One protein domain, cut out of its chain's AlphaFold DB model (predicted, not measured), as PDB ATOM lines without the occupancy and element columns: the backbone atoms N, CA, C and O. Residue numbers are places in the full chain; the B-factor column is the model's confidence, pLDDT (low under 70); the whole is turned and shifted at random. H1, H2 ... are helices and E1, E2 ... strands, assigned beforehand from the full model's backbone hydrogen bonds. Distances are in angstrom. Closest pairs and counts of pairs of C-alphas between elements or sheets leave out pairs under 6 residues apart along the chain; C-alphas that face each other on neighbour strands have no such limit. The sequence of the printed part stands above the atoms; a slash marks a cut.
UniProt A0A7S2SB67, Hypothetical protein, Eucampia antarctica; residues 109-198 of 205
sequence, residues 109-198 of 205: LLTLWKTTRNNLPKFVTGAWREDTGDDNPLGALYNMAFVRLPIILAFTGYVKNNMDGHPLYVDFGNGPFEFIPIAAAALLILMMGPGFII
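This is residues 109 to 198 of the 205 residues of the protein "Hypothetical protein" of Eucampia antarctica (UniProt A0A7S2SB67). One long helix, H3, makes the long axis: H1 packs on its first turns, short H2 packs on its residues 144 to 152, and H4 runs back side by side with it. At the far end, between H3 and H4 along the chain, is a small strand hairpin, E1 and E2. The printed part has 90 residues, with four named helices and two named strands in the order H1, H2, H3, E1, E2, H4; the sheet, E1 - E2, is antiparallel and the class is mostly helix. The whole is loose, with a radius of gyration of the C-alphas of 16.0 A, and elongated, spanning 49 by 25 by 18 A.

Start at H1, residues 109 to 119, which touches residues 137 to 141 alone of H3, residues 137 to 163; the closest C-alphas, of Leu 110 and Pro 137, are 5.5 A apart. They run the same way at a shallow tilt of 33 degrees, only just short of steep. H2, residues 122 to 125, touches H3, the hub, at residues 144 to 152 alone, closest at the C-alphas of Thr 125 and Met 144, 5.6 A. Next find the hairpin of E1, residues 169 to 171, and E2, residues 176 to 178, where N 170 and O 177 are within hydrogen-bond range at 2.9 A. H4, residues 181 to 192, touches residues 148 to 159 alone of H3, opposite ways at a shallow tilt of 0 degrees; the closest C-alphas, of Arg 148 and Met 192, are 7.3 A apart. H1 and H4 are apart. Every O i to N i+4 pair is within hydrogen-bond range in H1 and H4, and 20 of 23 in H3; H2 is too short for such a pair.

Find C-alpha 109 at (29.608, 66.999, 92.511); from there H1 runs 15.2 A. H3 runs 36.8 A from C-alpha 137 at (30.786, 71.623, 96.728), and H4 16.3 A to C-alpha 192 at (45.852, 76.408, 105.374).

The two farthest C-alphas, of Thr 111 and Asn 174, are 50.7 A apart. The printed part has no cut, and the link from H2 to H3, 11 residues, is long. Look for pLDDT under 70 at residues 195 to 198.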
ATOM      1  N   LEU A 109      28.644  66.078  91.902       88.19
ATOM      2  CA  LEU A 109      29.608  66.999  92.511       88.19
ATOM      3  C   LEU A 109      29.647  66.925  94.042       88.19
ATOM      4  O   LEU A 109      30.730  66.947  94.614       88.19
ATOM      5  N   LEU A 110      28.497  66.799  94.713       89.38
ATOM      6  CA  LEU A 110      28.460  66.657  96.174       89.38
ATOM      7  C   LEU A 110      29.056  65.311  96.605       89.38
ATOM      8  O   LEU A 110      29.793  65.244  97.583       89.38
ATOM      9  N   THR A 111      28.767  64.246  95.856       92.31
ATOM     10  CA  THR A 111      29.336  62.912  96.112       92.31
ATOM     11  C   THR A 111      30.846  62.913  95.892       92.31
ATOM     12  O   THR A 111      31.590  62.378  96.714       92.31
ATOM     13  N   LEU A 112      31.309  63.566  94.822       93.75
ATOM     14  CA  LEU A 112      32.727  63.738  94.531       93.75
ATOM     15  C   LEU A 112      33.415  64.561  95.623       93.75
ATOM     16  O   LEU A 112      34.424  64.113  96.152       93.75
ATOM     17  N   TRP A 113      32.840  65.694  96.040       94.12
ATOM     18  CA  TRP A 113      33.361  66.491  97.153       94.12
ATOM     19  C   TRP A 113      33.462  65.681  98.449       94.12
ATOM     20  O   TRP A 113      34.525  65.655  99.062       94.12
ATOM     21  N   LYS A 114      32.408  64.953  98.839       94.25
ATOM     22  CA  LYS A 114      32.424  64.107 100.045       94.25
ATOM     23  C   LYS A 114      33.471  62.997  99.963       94.25
ATOM     24  O   LYS A 114      34.171  62.749 100.939       94.25
ATOM     25  N   THR A 115      33.618  62.366  98.801       95.88
ATOM     26  CA  THR A 115      34.632  61.323  98.572       95.88
ATOM     27  C   THR A 115      36.043  61.898  98.677       95.88
ATOM     28  O   THR A 115      36.878  61.366  99.404       95.88
ATOM     29  N   THR A 116      36.294  63.023  98.006       95.06
ATOM     30  CA  THR A 116      37.555  63.772  98.072       95.06
ATOM     31  C   THR A 116      37.864  64.178  99.510       95.06
ATOM     32  O   THR A 116      38.956  63.910  99.997       95.06
ATOM     33  N   ARG A 117      36.889  64.741 100.232       94.69
ATOM     34  CA  ARG A 117      37.032  65.143 101.635       94.69
ATOM     35  C   ARG A 117      37.392  63.979 102.556       94.69
ATOM     36  O   ARG A 117      38.206  64.166 103.453       94.69
ATOM     37  N   ASN A 118      36.786  62.813 102.349       95.62
ATOM     38  CA  ASN A 118      36.996  61.644 103.203       95.62
ATOM     39  C   ASN A 118      38.326  60.932 102.918       95.62
ATOM     40  O   ASN A 118      38.911  60.353 103.829       95.62
ATOM     41  N   ASN A 119      38.804  60.975 101.671       96.75
ATOM     42  CA  ASN A 119      40.042  60.305 101.268       96.75
ATOM     43  C   ASN A 119      41.290  61.178 101.435       96.75
ATOM     44  O   ASN A 119      42.395  60.648 101.545       96.75
ATOM     45  N   LEU A 120      41.144  62.505 101.419       94.44
ATOM     46  CA  LEU A 120      42.270  63.431 101.503       94.44
ATOM     47  C   LEU A 120      42.416  64.040 102.901       94.44
ATOM     48  O   LEU A 120      41.429  64.249 103.606       94.44
ATOM     49  N   PRO A 121      43.648  64.400 103.302       92.69
ATOM     50  CA  PRO A 121      43.879  65.028 104.592       92.69
ATOM     51  C   PRO A 121      43.156  66.373 104.717       92.69
ATOM     52  O   PRO A 121      43.109  67.159 103.766       92.69
ATOM     53  N   LYS A 122      42.697  66.693 105.935       92.06
ATOM     54  CA  LYS A 122      41.988  67.949 106.247       92.06
ATOM     55  C   LYS A 122      42.761  69.210 105.849       92.06
ATOM     56  O   LYS A 122      42.149  70.202 105.475       92.06
ATOM     57  N   PHE A 123      44.095  69.180 105.887       88.88
ATOM     58  CA  PHE A 123      44.907  70.324 105.468       88.88
ATOM     59  C   PHE A 123      44.813  70.578 103.955       88.88
ATOM     60  O   PHE A 123      44.688  71.729 103.541       88.88
ATOM     61  N   VAL A 124      44.778  69.519 103.134       91.06
ATOM     62  CA  VAL A 124      44.645  69.626 101.671       91.06
ATOM     63  C   VAL A 124      43.247  70.101 101.296       91.06
ATOM     64  O   VAL A 124      43.103  71.015 100.489       91.06
ATOM     65  N   THR A 125      42.219  69.501 101.893       92.56
ATOM     66  CA  THR A 125      40.816  69.781 101.550       92.56
ATOM     67  C   THR A 125      40.323  71.088 102.158       92.56
ATOM     68  O   THR A 125      39.461  71.748 101.589       92.56
ATOM     69  N   GLY A 126      40.864  71.480 103.312       89.31
ATOM     70  CA  GLY A 126      40.407  72.641 104.070       89.31
ATOM     71  C   GLY A 126      39.119  72.465 104.839       89.31
ATOM     72  O   GLY A 126      38.695  73.392 105.527       89.31
ATOM     73  N   ALA A 127      38.509  71.289 104.749       92.44
ATOM     74  CA  ALA A 127      37.292  70.969 105.463       92.44
ATOM     75  C   ALA A 127      37.639  70.532 106.892       92.44
ATOM     76  O   ALA A 127      37.756  69.345 107.204       92.44
ATOM     77  N   TRP A 128      37.865  71.517 107.764       91.56
ATOM     78  CA  TRP A 128      38.150  71.268 109.178       91.56
ATOM     79  C   TRP A 128      36.910  70.785 109.940       91.56
ATOM     80  O   TRP A 128      37.049  69.975 110.862       91.56
ATOM     81  N   ARG A 129      35.717  71.233 109.523       90.94
ATOM     82  CA  ARG A 129      34.417  70.760 110.016       90.94
ATOM     83  C   ARG A 129      33.751  69.842 108.986       90.94
ATOM     84  O   ARG A 129      34.048  69.908 107.793       90.94
ATOM     85  N   GLU A 130      32.856  68.984 109.458       89.38
ATOM     86  CA  GLU A 130      32.186  67.958 108.644       89.38
ATOM     87  C   GLU A 130      31.134  68.517 107.676       89.38
ATOM     88  O   GLU A 130      30.737  67.834 106.737       89.38
ATOM     89  N   ASP A 131      30.705  69.754 107.891       89.56
ATOM     90  CA  ASP A 131      29.729  70.502 107.098       89.56
ATOM     91  C   ASP A 131      30.388  71.501 106.127       89.56
ATOM     92  O   ASP A 131      29.731  72.059 105.249       89.56
ATOM     93  N   THR A 132      31.705  71.718 106.230       89.12
ATOM     94  CA  THR A 132      32.402  72.720 105.413       89.12
ATOM     95  C   THR A 132      32.372  72.343 103.929       89.12
ATOM     96  O   THR A 132      32.872  71.287 103.527       89.12
ATOM     97  N   GLY A 133      31.831  73.249 103.110       86.12
ATOM     98  CA  GLY A 133      31.766  73.107 101.654       86.12
ATOM     99  C   GLY A 133      30.587  72.277 101.140       86.12
ATOM    100  O   GLY A 133      30.478  72.108  99.929       86.12
ATOM    101  N   ASP A 134      29.697  71.783 102.009       91.44
ATOM    102  CA  ASP A 134      28.515  71.019 101.577       91.44
ATOM    103  C   ASP A 134      27.473  71.909 100.867       91.44
ATOM    104  O   ASP A 134      26.792  71.432  99.956       91.44
ATOM    105  N   ASP A 135      27.404  73.200 101.212       89.62
ATOM    106  CA  ASP A 135      26.498  74.174 100.578       89.62
ATOM    107  C   ASP A 135      26.936  74.558  99.156       89.62
ATOM    108  O   ASP A 135      26.105  74.826  98.288       89.62
ATOM    109  N   ASN A 136      28.249  74.555  98.895       86.44
ATOM    110  CA  ASN A 136      28.832  74.844  97.584       86.44
ATOM    111  C   ASN A 136      30.019  73.901  97.289       86.44
ATOM    112  O   ASN A 136      31.183  74.314  97.371       86.44
ATOM    113  N   PRO A 137      29.745  72.634  96.918       90.50
ATOM    114  CA  PRO A 137      30.786  71.623  96.728       90.50
ATOM    115  C   PRO A 137      31.714  71.956  95.556       90.50
ATOM    116  O   PRO A 137      32.902  71.642  95.599       90.50
ATOM    117  N   LEU A 138      31.198  72.627  94.520       88.06
ATOM    118  CA  LEU A 138      32.007  73.063  93.382       88.06
ATOM    119  C   LEU A 138      32.997  74.158  93.795       88.06
ATOM    120  O   LEU A 138      34.175  74.075  93.454       88.06
ATOM    121  N   GLY A 139      32.541  75.148  94.569       87.44
ATOM    122  CA  GLY A 139      33.410  76.186  95.124       87.44
ATOM    123  C   GLY A 139      34.490  75.606  96.040       87.44
ATOM    124  O   GLY A 139      35.652  76.006  95.957       87.44
ATOM    125  N   ALA A 140      34.139  74.610  96.856       90.75
ATOM    126  CA  ALA A 140      35.089  73.917  97.722       90.75
ATOM    127  C   ALA A 140      36.160  73.149  96.921       90.75
ATOM    128  O   ALA A 140      37.354  73.274  97.209       90.75
ATOM    129  N   LEU A 141      35.755  72.427  95.870       92.31
ATOM    130  CA  LEU A 141      36.674  71.744  94.951       92.31
ATOM    131  C   LEU A 141      37.597  72.724  94.220       92.31
ATOM    132  O   LEU A 141      38.797  72.471  94.119       92.31
ATOM    133  N   TYR A 142      37.062  73.852  93.748       91.88
ATOM    134  CA  TYR A 142      37.855  74.887  93.087       91.88
ATOM    135  C   TYR A 142      38.892  75.490  94.045       91.88
ATOM    136  O   TYR A 142      40.071  75.571  93.712       91.88
ATOM    137  N   ASN A 143      38.483  75.846  95.266       90.06
ATOM    138  CA  ASN A 143      39.392  76.375  96.282       90.06
ATOM    139  C   ASN A 143      40.506  75.366  96.620       90.06
ATOM    140  O   ASN A 143      41.686  75.712  96.683       90.06
ATOM    141  N   MET A 144      40.155  74.086  96.765       92.12
ATOM    142  CA  MET A 144      41.138  73.025  96.967       92.12
ATOM    143  C   MET A 144      42.142  72.953  95.803       92.12
ATOM    144  O   MET A 144      43.351  72.973  96.039       92.12
ATOM    145  N   ALA A 145      41.660  72.885  94.562       92.94
ATOM    146  CA  ALA A 145      42.498  72.667  93.385       92.94
ATOM    147  C   ALA A 145      43.367  73.879  93.017       92.94
ATOM    148  O   ALA A 145      44.530  73.698  92.667       92.94
ATOM    149  N   PHE A 146      42.826  75.096  93.102       91.00
ATOM    150  CA  PHE A 146      43.483  76.306  92.587       91.00
ATOM    151  C   PHE A 146      44.134  77.174  93.658       91.00
ATOM    152  O   PHE A 146      45.002  77.975  93.332       91.00
ATOM    153  N   VAL A 147      43.751  77.028  94.928       88.44
ATOM    154  CA  VAL A 147      44.365  77.799  96.018       88.44
ATOM    155  C   VAL A 147      45.293  76.908  96.828       88.44
ATOM    156  O   VAL A 147      46.462  77.232  97.007       88.44
ATOM    157  N   ARG A 148      44.812  75.751  97.294       91.12
ATOM    158  CA  ARG A 148      45.568  74.923  98.251       91.12
ATOM    159  C   ARG A 148      46.632  74.054  97.593       91.12
ATOM    160  O   ARG A 148      47.764  74.016  98.072       91.12
ATOM    161  N   LEU A 149      46.282  73.362  96.509       91.94
ATOM    162  CA  LEU A 149      47.187  72.445  95.807       91.94
ATOM    163  C   LEU A 149      48.480  73.145  95.333       91.94
ATOM    164  O   LEU A 149      49.560  72.626  95.620       91.94
ATOM    165  N   PRO A 150      48.422  74.347  94.724       92.50
ATOM    166  CA  PRO A 150      49.612  75.102  94.345       92.50
ATOM    167  C   PRO A 150      50.541  75.434  95.513       92.50
ATOM    168  O   PRO A 150      51.756  75.294  95.390       92.50
ATOM    169  N   ILE A 151      49.978  75.822  96.661       91.69
ATOM    170  CA  ILE A 151      50.754  76.161  97.860       91.69
ATOM    171  C   ILE A 151      51.451  74.909  98.409       91.69
ATOM    172  O   ILE A 151      52.636  74.961  98.738       91.69
ATOM    173  N   ILE A 152      50.749  73.771  98.465       91.69
ATOM    174  CA  ILE A 152      51.337  72.498  98.908       91.69
ATOM    175  C   ILE A 152      52.464  72.064  97.967       91.69
ATOM    176  O   ILE A 152      53.522  71.638  98.434       91.69
ATOM    177  N   LEU A 153      52.267  72.177  96.651       94.25
ATOM    178  CA  LEU A 153      53.296  71.831  95.668       94.25
ATOM    179  C   LEU A 153      54.518  72.743  95.785       94.25
ATOM    180  O   LEU A 153      55.641  72.239  95.810       94.25
ATOM    181  N   ALA A 154      54.312  74.055  95.922       92.44
ATOM    182  CA  ALA A 154      55.394  75.012  96.133       92.44
ATOM    183  C   ALA A 154      56.176  74.698  97.417       92.44
ATOM    184  O   ALA A 154      57.407  74.653  97.398       92.44
ATOM    185  N   PHE A 155      55.474  74.398  98.514       92.88
ATOM    186  CA  PHE A 155      56.102  73.998  99.770       92.88
ATOM    187  C   PHE A 155      56.882  72.683  99.636       92.88
ATOM    188  O   PHE A 155      58.004  72.578 100.118       92.88
ATOM    189  N   THR A 156      56.328  71.694  98.932       93.12
ATOM    190  CA  THR A 156      57.001  70.408  98.687       93.12
ATOM    191  C   THR A 156      58.275  70.602  97.862       93.12
ATOM    192  O   THR A 156      59.313  70.030  98.192       93.12
ATOM    193  N   GLY A 157      58.224  71.445  96.826       93.88
ATOM    194  CA  GLY A 157      59.399  71.818  96.034       93.88
ATOM    195  C   GLY A 157      60.461  72.540  96.866       93.88
ATOM    196  O   GLY A 157      61.642  72.222  96.756       93.88
ATOM    197  N   TYR A 158      60.043  73.442  97.756       92.19
ATOM    198  CA  TYR A 158      60.938  74.109  98.701       92.19
ATOM    199  C   TYR A 158      61.623  73.117  99.652       92.19
ATOM    200  O   TYR A 158      62.843  73.151  99.785       92.19
ATOM    201  N   VAL A 159      60.869  72.200 100.271       92.81
ATOM    202  CA  VAL A 159      61.433  71.182 101.173       92.81
ATOM    203  C   VAL A 159      62.433  70.299 100.434       92.81
ATOM    204  O   VAL A 159      63.519  70.055 100.953       92.81
ATOM    205  N   LYS A 160      62.099  69.867  99.210       94.25
ATOM    206  CA  LYS A 160      63.007  69.077  98.376       94.25
ATOM    207  C   LYS A 160      64.313  69.830  98.099       94.25
ATOM    208  O   LYS A 160      65.378  69.303  98.396       94.25
ATOM    209  N   ASN A 161      64.237  71.073  97.621       93.94
ATOM    210  CA  ASN A 161      65.430  71.886  97.356       93.94
ATOM    211  C   ASN A 161      66.272  72.107  98.620       93.94
ATOM    212  O   ASN A 161      67.497  72.061  98.563       93.94
ATOM    213  N   ASN A 162      65.625  72.299  99.772       92.81
ATOM    214  CA  ASN A 162      66.321  72.463 101.040       92.81
ATOM    215  C   ASN A 162      67.067  71.185 101.465       92.81
ATOM    216  O   ASN A 162      68.168  71.270 102.003       92.81
ATOM    217  N   MET A 163      66.502  70.001 101.200       94.19
ATOM    218  CA  MET A 163      67.182  68.719 101.437       94.19
ATOM    219  C   MET A 163      68.379  68.507 100.503       94.19
ATOM    220  O   MET A 163      69.375  67.927 100.927       94.19
ATOM    221  N   ASP A 164      68.307  69.023  99.275       96.69
ATOM    222  CA  ASP A 164      69.402  68.983  98.299       96.69
ATOM    223  C   ASP A 164      70.511  70.020  98.600       96.69
ATOM    224  O   ASP A 164      71.491  70.122  97.865       96.69
ATOM    225  N   GLY A 165      70.387  70.795  99.688       95.44
ATOM    226  CA  GLY A 165      71.365  71.816 100.079       95.44
ATOM    227  C   GLY A 165      71.248  73.118  99.284       95.44
ATOM    228  O   GLY A 165      72.200  73.898  99.227       95.44
ATOM    229  N   HIS A 166      70.091  73.369  98.669       95.19
ATOM    230  CA  HIS A 166      69.773  74.604  97.956       95.19
ATOM    231  C   HIS A 166      68.752  75.430  98.757       95.19
ATOM    232  O   HIS A 166      67.552  75.379  98.463       95.19
ATOM    233  N   PRO A 167      69.196  76.183  99.784       92.38
ATOM    234  CA  PRO A 167      68.296  76.996 100.588       92.38
ATOM    235  C   PRO A 167      67.687  78.134  99.757       92.38
ATOM    236  O   PRO A 167      68.299  78.676  98.833       92.38
ATOM    237  N   LEU A 168      66.449  78.501 100.094       90.25
ATOM    238  CA  LEU A 168      65.760  79.620  99.459       90.25
ATOM    239  C   LEU A 168      66.250  80.930 100.078       90.25
ATOM    240  O   LEU A 168      65.957  81.223 101.239       90.25
ATOM    241  N   TYR A 169      66.948  81.728  99.278       92.19
ATOM    242  CA  TYR A 169      67.276  83.102  99.630       92.19
ATOM    243  C   TYR A 169      66.184  84.036  99.127       92.19
ATOM    244  O   TYR A 169      65.808  83.999  97.954       92.19
ATOM    245  N   VAL A 170      65.681  84.878 100.021       90.50
ATOM    246  CA  VAL A 170      64.709  85.919  99.696       90.50
ATOM    247  C   VAL A 170      65.349  87.264 100.003       90.50
ATOM    248  O   VAL A 170      65.852  87.472 101.104       90.50
ATOM    249  N   ASP A 171      65.352  88.167  99.027       92.56
ATOM    250  CA  ASP A 171      65.902  89.513  99.175       92.56
ATOM    251  C   ASP A 171      64.769  90.543  99.140       92.56
ATOM    252  O   ASP A 171      63.997  90.616  98.182       92.56
ATOM    253  N   PHE A 172      64.667  91.329 100.210       91.12
ATOM    254  CA  PHE A 172      63.699  92.420 100.356       91.12
ATOM    255  C   PHE A 172      64.359  93.807 100.266       91.12
ATOM    256  O   PHE A 172      63.764  94.799 100.686       91.12
ATOM    257  N   GLY A 173      65.591  93.889  99.758       91.44
ATOM    258  CA  GLY A 173      66.378  95.120  99.637       91.44
ATOM    259  C   GLY A 173      67.344  95.379 100.798       91.44
ATOM    260  O   GLY A 173      68.119  96.329 100.734       91.44
ATOM    261  N   ASN A 174      67.345  94.527 101.827       93.44
ATOM    262  CA  ASN A 174      68.312  94.557 102.936       93.44
ATOM    263  C   ASN A 174      69.417  93.494 102.781       93.44
ATOM    264  O   ASN A 174      70.187  93.266 103.714       93.44
ATOM    265  N   GLY A 175      69.479  92.841 101.617       93.19
ATOM    266  CA  GLY A 175      70.356  91.715 101.335       93.19
ATOM    267  C   GLY A 175      69.632  90.366 101.413       93.19
ATOM    268  O   GLY A 175      68.486  90.285 101.870       93.19
ATOM    269  N   PRO A 176      70.297  89.290 100.960       94.12
ATOM    270  CA  PRO A 176      69.710  87.960 100.917       94.12
ATOM    271  C   PRO A 176      69.511  87.411 102.333       94.12
ATOM    272  O   PRO A 176      70.465  87.256 103.096       94.12
ATOM    273  N   PHE A 177      68.268  87.080 102.673       92.81
ATOM    274  CA  PHE A 177      67.920  86.373 103.901       92.81
ATOM    275  C   PHE A 177      67.616  84.906 103.592       92.81
ATOM    276  O   PHE A 177      66.871  84.601 102.660       92.81
ATOM    277  N   GLU A 178      68.182  83.995 104.383       93.12
ATOM    278  CA  GLU A 178      67.887  82.567 104.286       93.12
ATOM    279  C   GLU A 178      66.546  82.257 104.950       93.12
ATOM    280  O   GLU A 178      66.351  82.479 106.149       93.12
ATOM    281  N   PHE A 179      65.600  81.740 104.172       92.00
ATOM    282  CA  PHE A 179      64.274  81.453 104.693       92.00
ATOM    283  C   PHE A 179      64.271  80.153 105.505       92.00
ATOM    284  O   PHE A 179      64.481  79.069 104.963       92.00
ATOM    285  N   ILE A 180      63.998  80.263 106.809       93.56
ATOM    286  CA  ILE A 180      64.028  79.136 107.750       93.56
ATOM    287  C   ILE A 180      62.879  78.151 107.439       93.56
ATOM    288  O   ILE A 180      61.715  78.568 107.440       93.56
ATOM    289  N   PRO A 181      63.138  76.835 107.288       90.75
ATOM    290  CA  PRO A 181      62.100  75.849 106.960       90.75
ATOM    291  C   PRO A 181      60.942  75.789 107.958       90.75
ATOM    292  O   PRO A 181      59.787  75.599 107.580       90.75
ATOM    293  N   ILE A 182      61.233  76.008 109.243       93.25
ATOM    294  CA  ILE A 182      60.221  76.069 110.306       93.25
ATOM    295  C   ILE A 182      59.274  77.255 110.084       93.25
ATOM    296  O   ILE A 182      58.064  77.110 110.244       93.25
ATOM    297  N   ALA A 183      59.800  78.414 109.672       92.12
ATOM    298  CA  ALA A 183      58.979  79.579 109.357       92.12
ATOM    299  C   ALA A 183      58.101  79.320 108.122       92.12
ATOM    300  O   ALA A 183      56.924  79.679 108.127       92.12
ATOM    301  N   ALA A 184      58.632  78.624 107.108       90.81
ATOM    302  CA  ALA A 184      57.858  78.187 105.946       90.81
ATOM    303  C   ALA A 184      56.702  77.255 106.338       90.81
ATOM    304  O   ALA A 184      55.571  77.444 105.889       90.81
ATOM    305  N   ALA A 185      56.964  76.276 107.208       91.81
ATOM    306  CA  ALA A 185      55.948  75.348 107.694       91.81
ATOM    307  C   ALA A 185      54.883  76.060 108.546       91.81
ATOM    308  O   ALA A 185      53.690  75.808 108.382       91.81
ATOM    309  N   ALA A 186      55.291  76.993 109.410       92.25
ATOM    310  CA  ALA A 186      54.368  77.804 110.201       92.25
ATOM    311  C   ALA A 186      53.471  78.678 109.309       92.25
ATOM    312  O   ALA A 186      52.261  78.734 109.526       92.25
ATOM    313  N   LEU A 187      54.042  79.301 108.270       90.56
ATOM    314  CA  LEU A 187      53.290  80.069 107.277       90.56
ATOM    315  C   LEU A 187      52.288  79.179 106.531       90.56
ATOM    316  O   LEU A 187      51.138  79.576 106.353       90.56
ATOM    317  N   LEU A 188      52.697  77.972 106.132       90.62
ATOM    318  CA  LEU A 188      51.815  77.009 105.474       90.62
ATOM    319  C   LEU A 188      50.626  76.657 106.375       90.62
ATOM    320  O   LEU A 188      49.482  76.747 105.942       90.62
ATOM    321  N   ILE A 189      50.876  76.310 107.639       89.69
ATOM    322  CA  ILE A 189      49.816  75.975 108.602       89.69
ATOM    323  C   ILE A 189      48.873  77.166 108.806       89.69
ATOM    324  O   ILE A 189      47.655  76.987 108.811       89.69
ATOM    325  N   LEU A 190      49.420  78.379 108.924       89.44
ATOM    326  CA  LEU A 190      48.640  79.608 109.073       89.44
ATOM    327  C   LEU A 190      47.738  79.859 107.853       89.44
ATOM    328  O   LEU A 190      46.554  80.146 108.015       89.44
ATOM    329  N   MET A 191      48.274  79.700 106.641       86.25
ATOM    330  CA  MET A 191      47.536  79.885 105.385       86.25
ATOM    331  C   MET A 191      46.491  78.787 105.142       86.25
ATOM    332  O   MET A 191      45.431  79.054 104.582       86.25
ATOM    333  N   MET A 192      46.764  77.547 105.559       86.62
ATOM    334  CA  MET A 192      45.852  76.408 105.374       86.62
ATOM    335  C   MET A 192      44.830  76.236 106.508       86.62
ATOM    336  O   MET A 192      43.924  75.392 106.404       86.62
ATOM    337  N   GLY A 193      44.980  77.014 107.581       84.75
ATOM    338  CA  GLY A 193      44.173  76.946 108.788       84.75
ATOM    339  C   GLY A 193      42.681  77.234 108.567       84.75
ATOM    340  O   GLY A 193      42.266  77.718 107.510       84.75
ATOM    341  N   PRO A 194      41.843  76.943 109.576       75.50
ATOM    342  CA  PRO A 194      40.382  77.015 109.481       75.50
ATOM    343  C   PRO A 194      39.819  78.424 109.239       75.50
ATOM    344  O   PRO A 194      38.646  78.544 108.907       75.50
ATOM    345  N   GLY A 195      40.628  79.477 109.393       65.50
ATOM    346  CA  GLY A 195      40.201  80.871 109.235       65.50
ATOM    347  C   GLY A 195      40.349  81.448 107.826       65.50
ATOM    348  O   GLY A 195      39.885  82.556 107.590       65.50
ATOM    349  N   PHE A 196      40.979  80.737 106.883       63.41
ATOM    350  CA  PHE A 196      41.166  81.227 105.509       63.41
ATOM    351  C   PHE A 196      40.059  80.736 104.569       63.41
ATOM    352  O   PHE A 196      40.305  80.201 103.486       63.41
ATOM    353  N   ILE A 197      38.812  80.864 105.012       60.22
ATOM    354  CA  ILE A 197      37.662  80.766 104.119       60.22
ATOM    355  C   ILE A 197      37.414  82.190 103.646       60.22
ATOM    356  O   ILE A 197      37.184  83.082 104.460       60.22
ATOM    357  N   ILE A 198      37.533  82.421 102.337       58.44
ATOM    358  CA  ILE A 198      37.068  83.667 101.730       58.44
ATOM    359  C   ILE A 198      35.549  83.615 101.862       58.44
ATOM    360  O   ILE A 198      34.861  83.071 100.999       58.44
TER     361      ILE A 198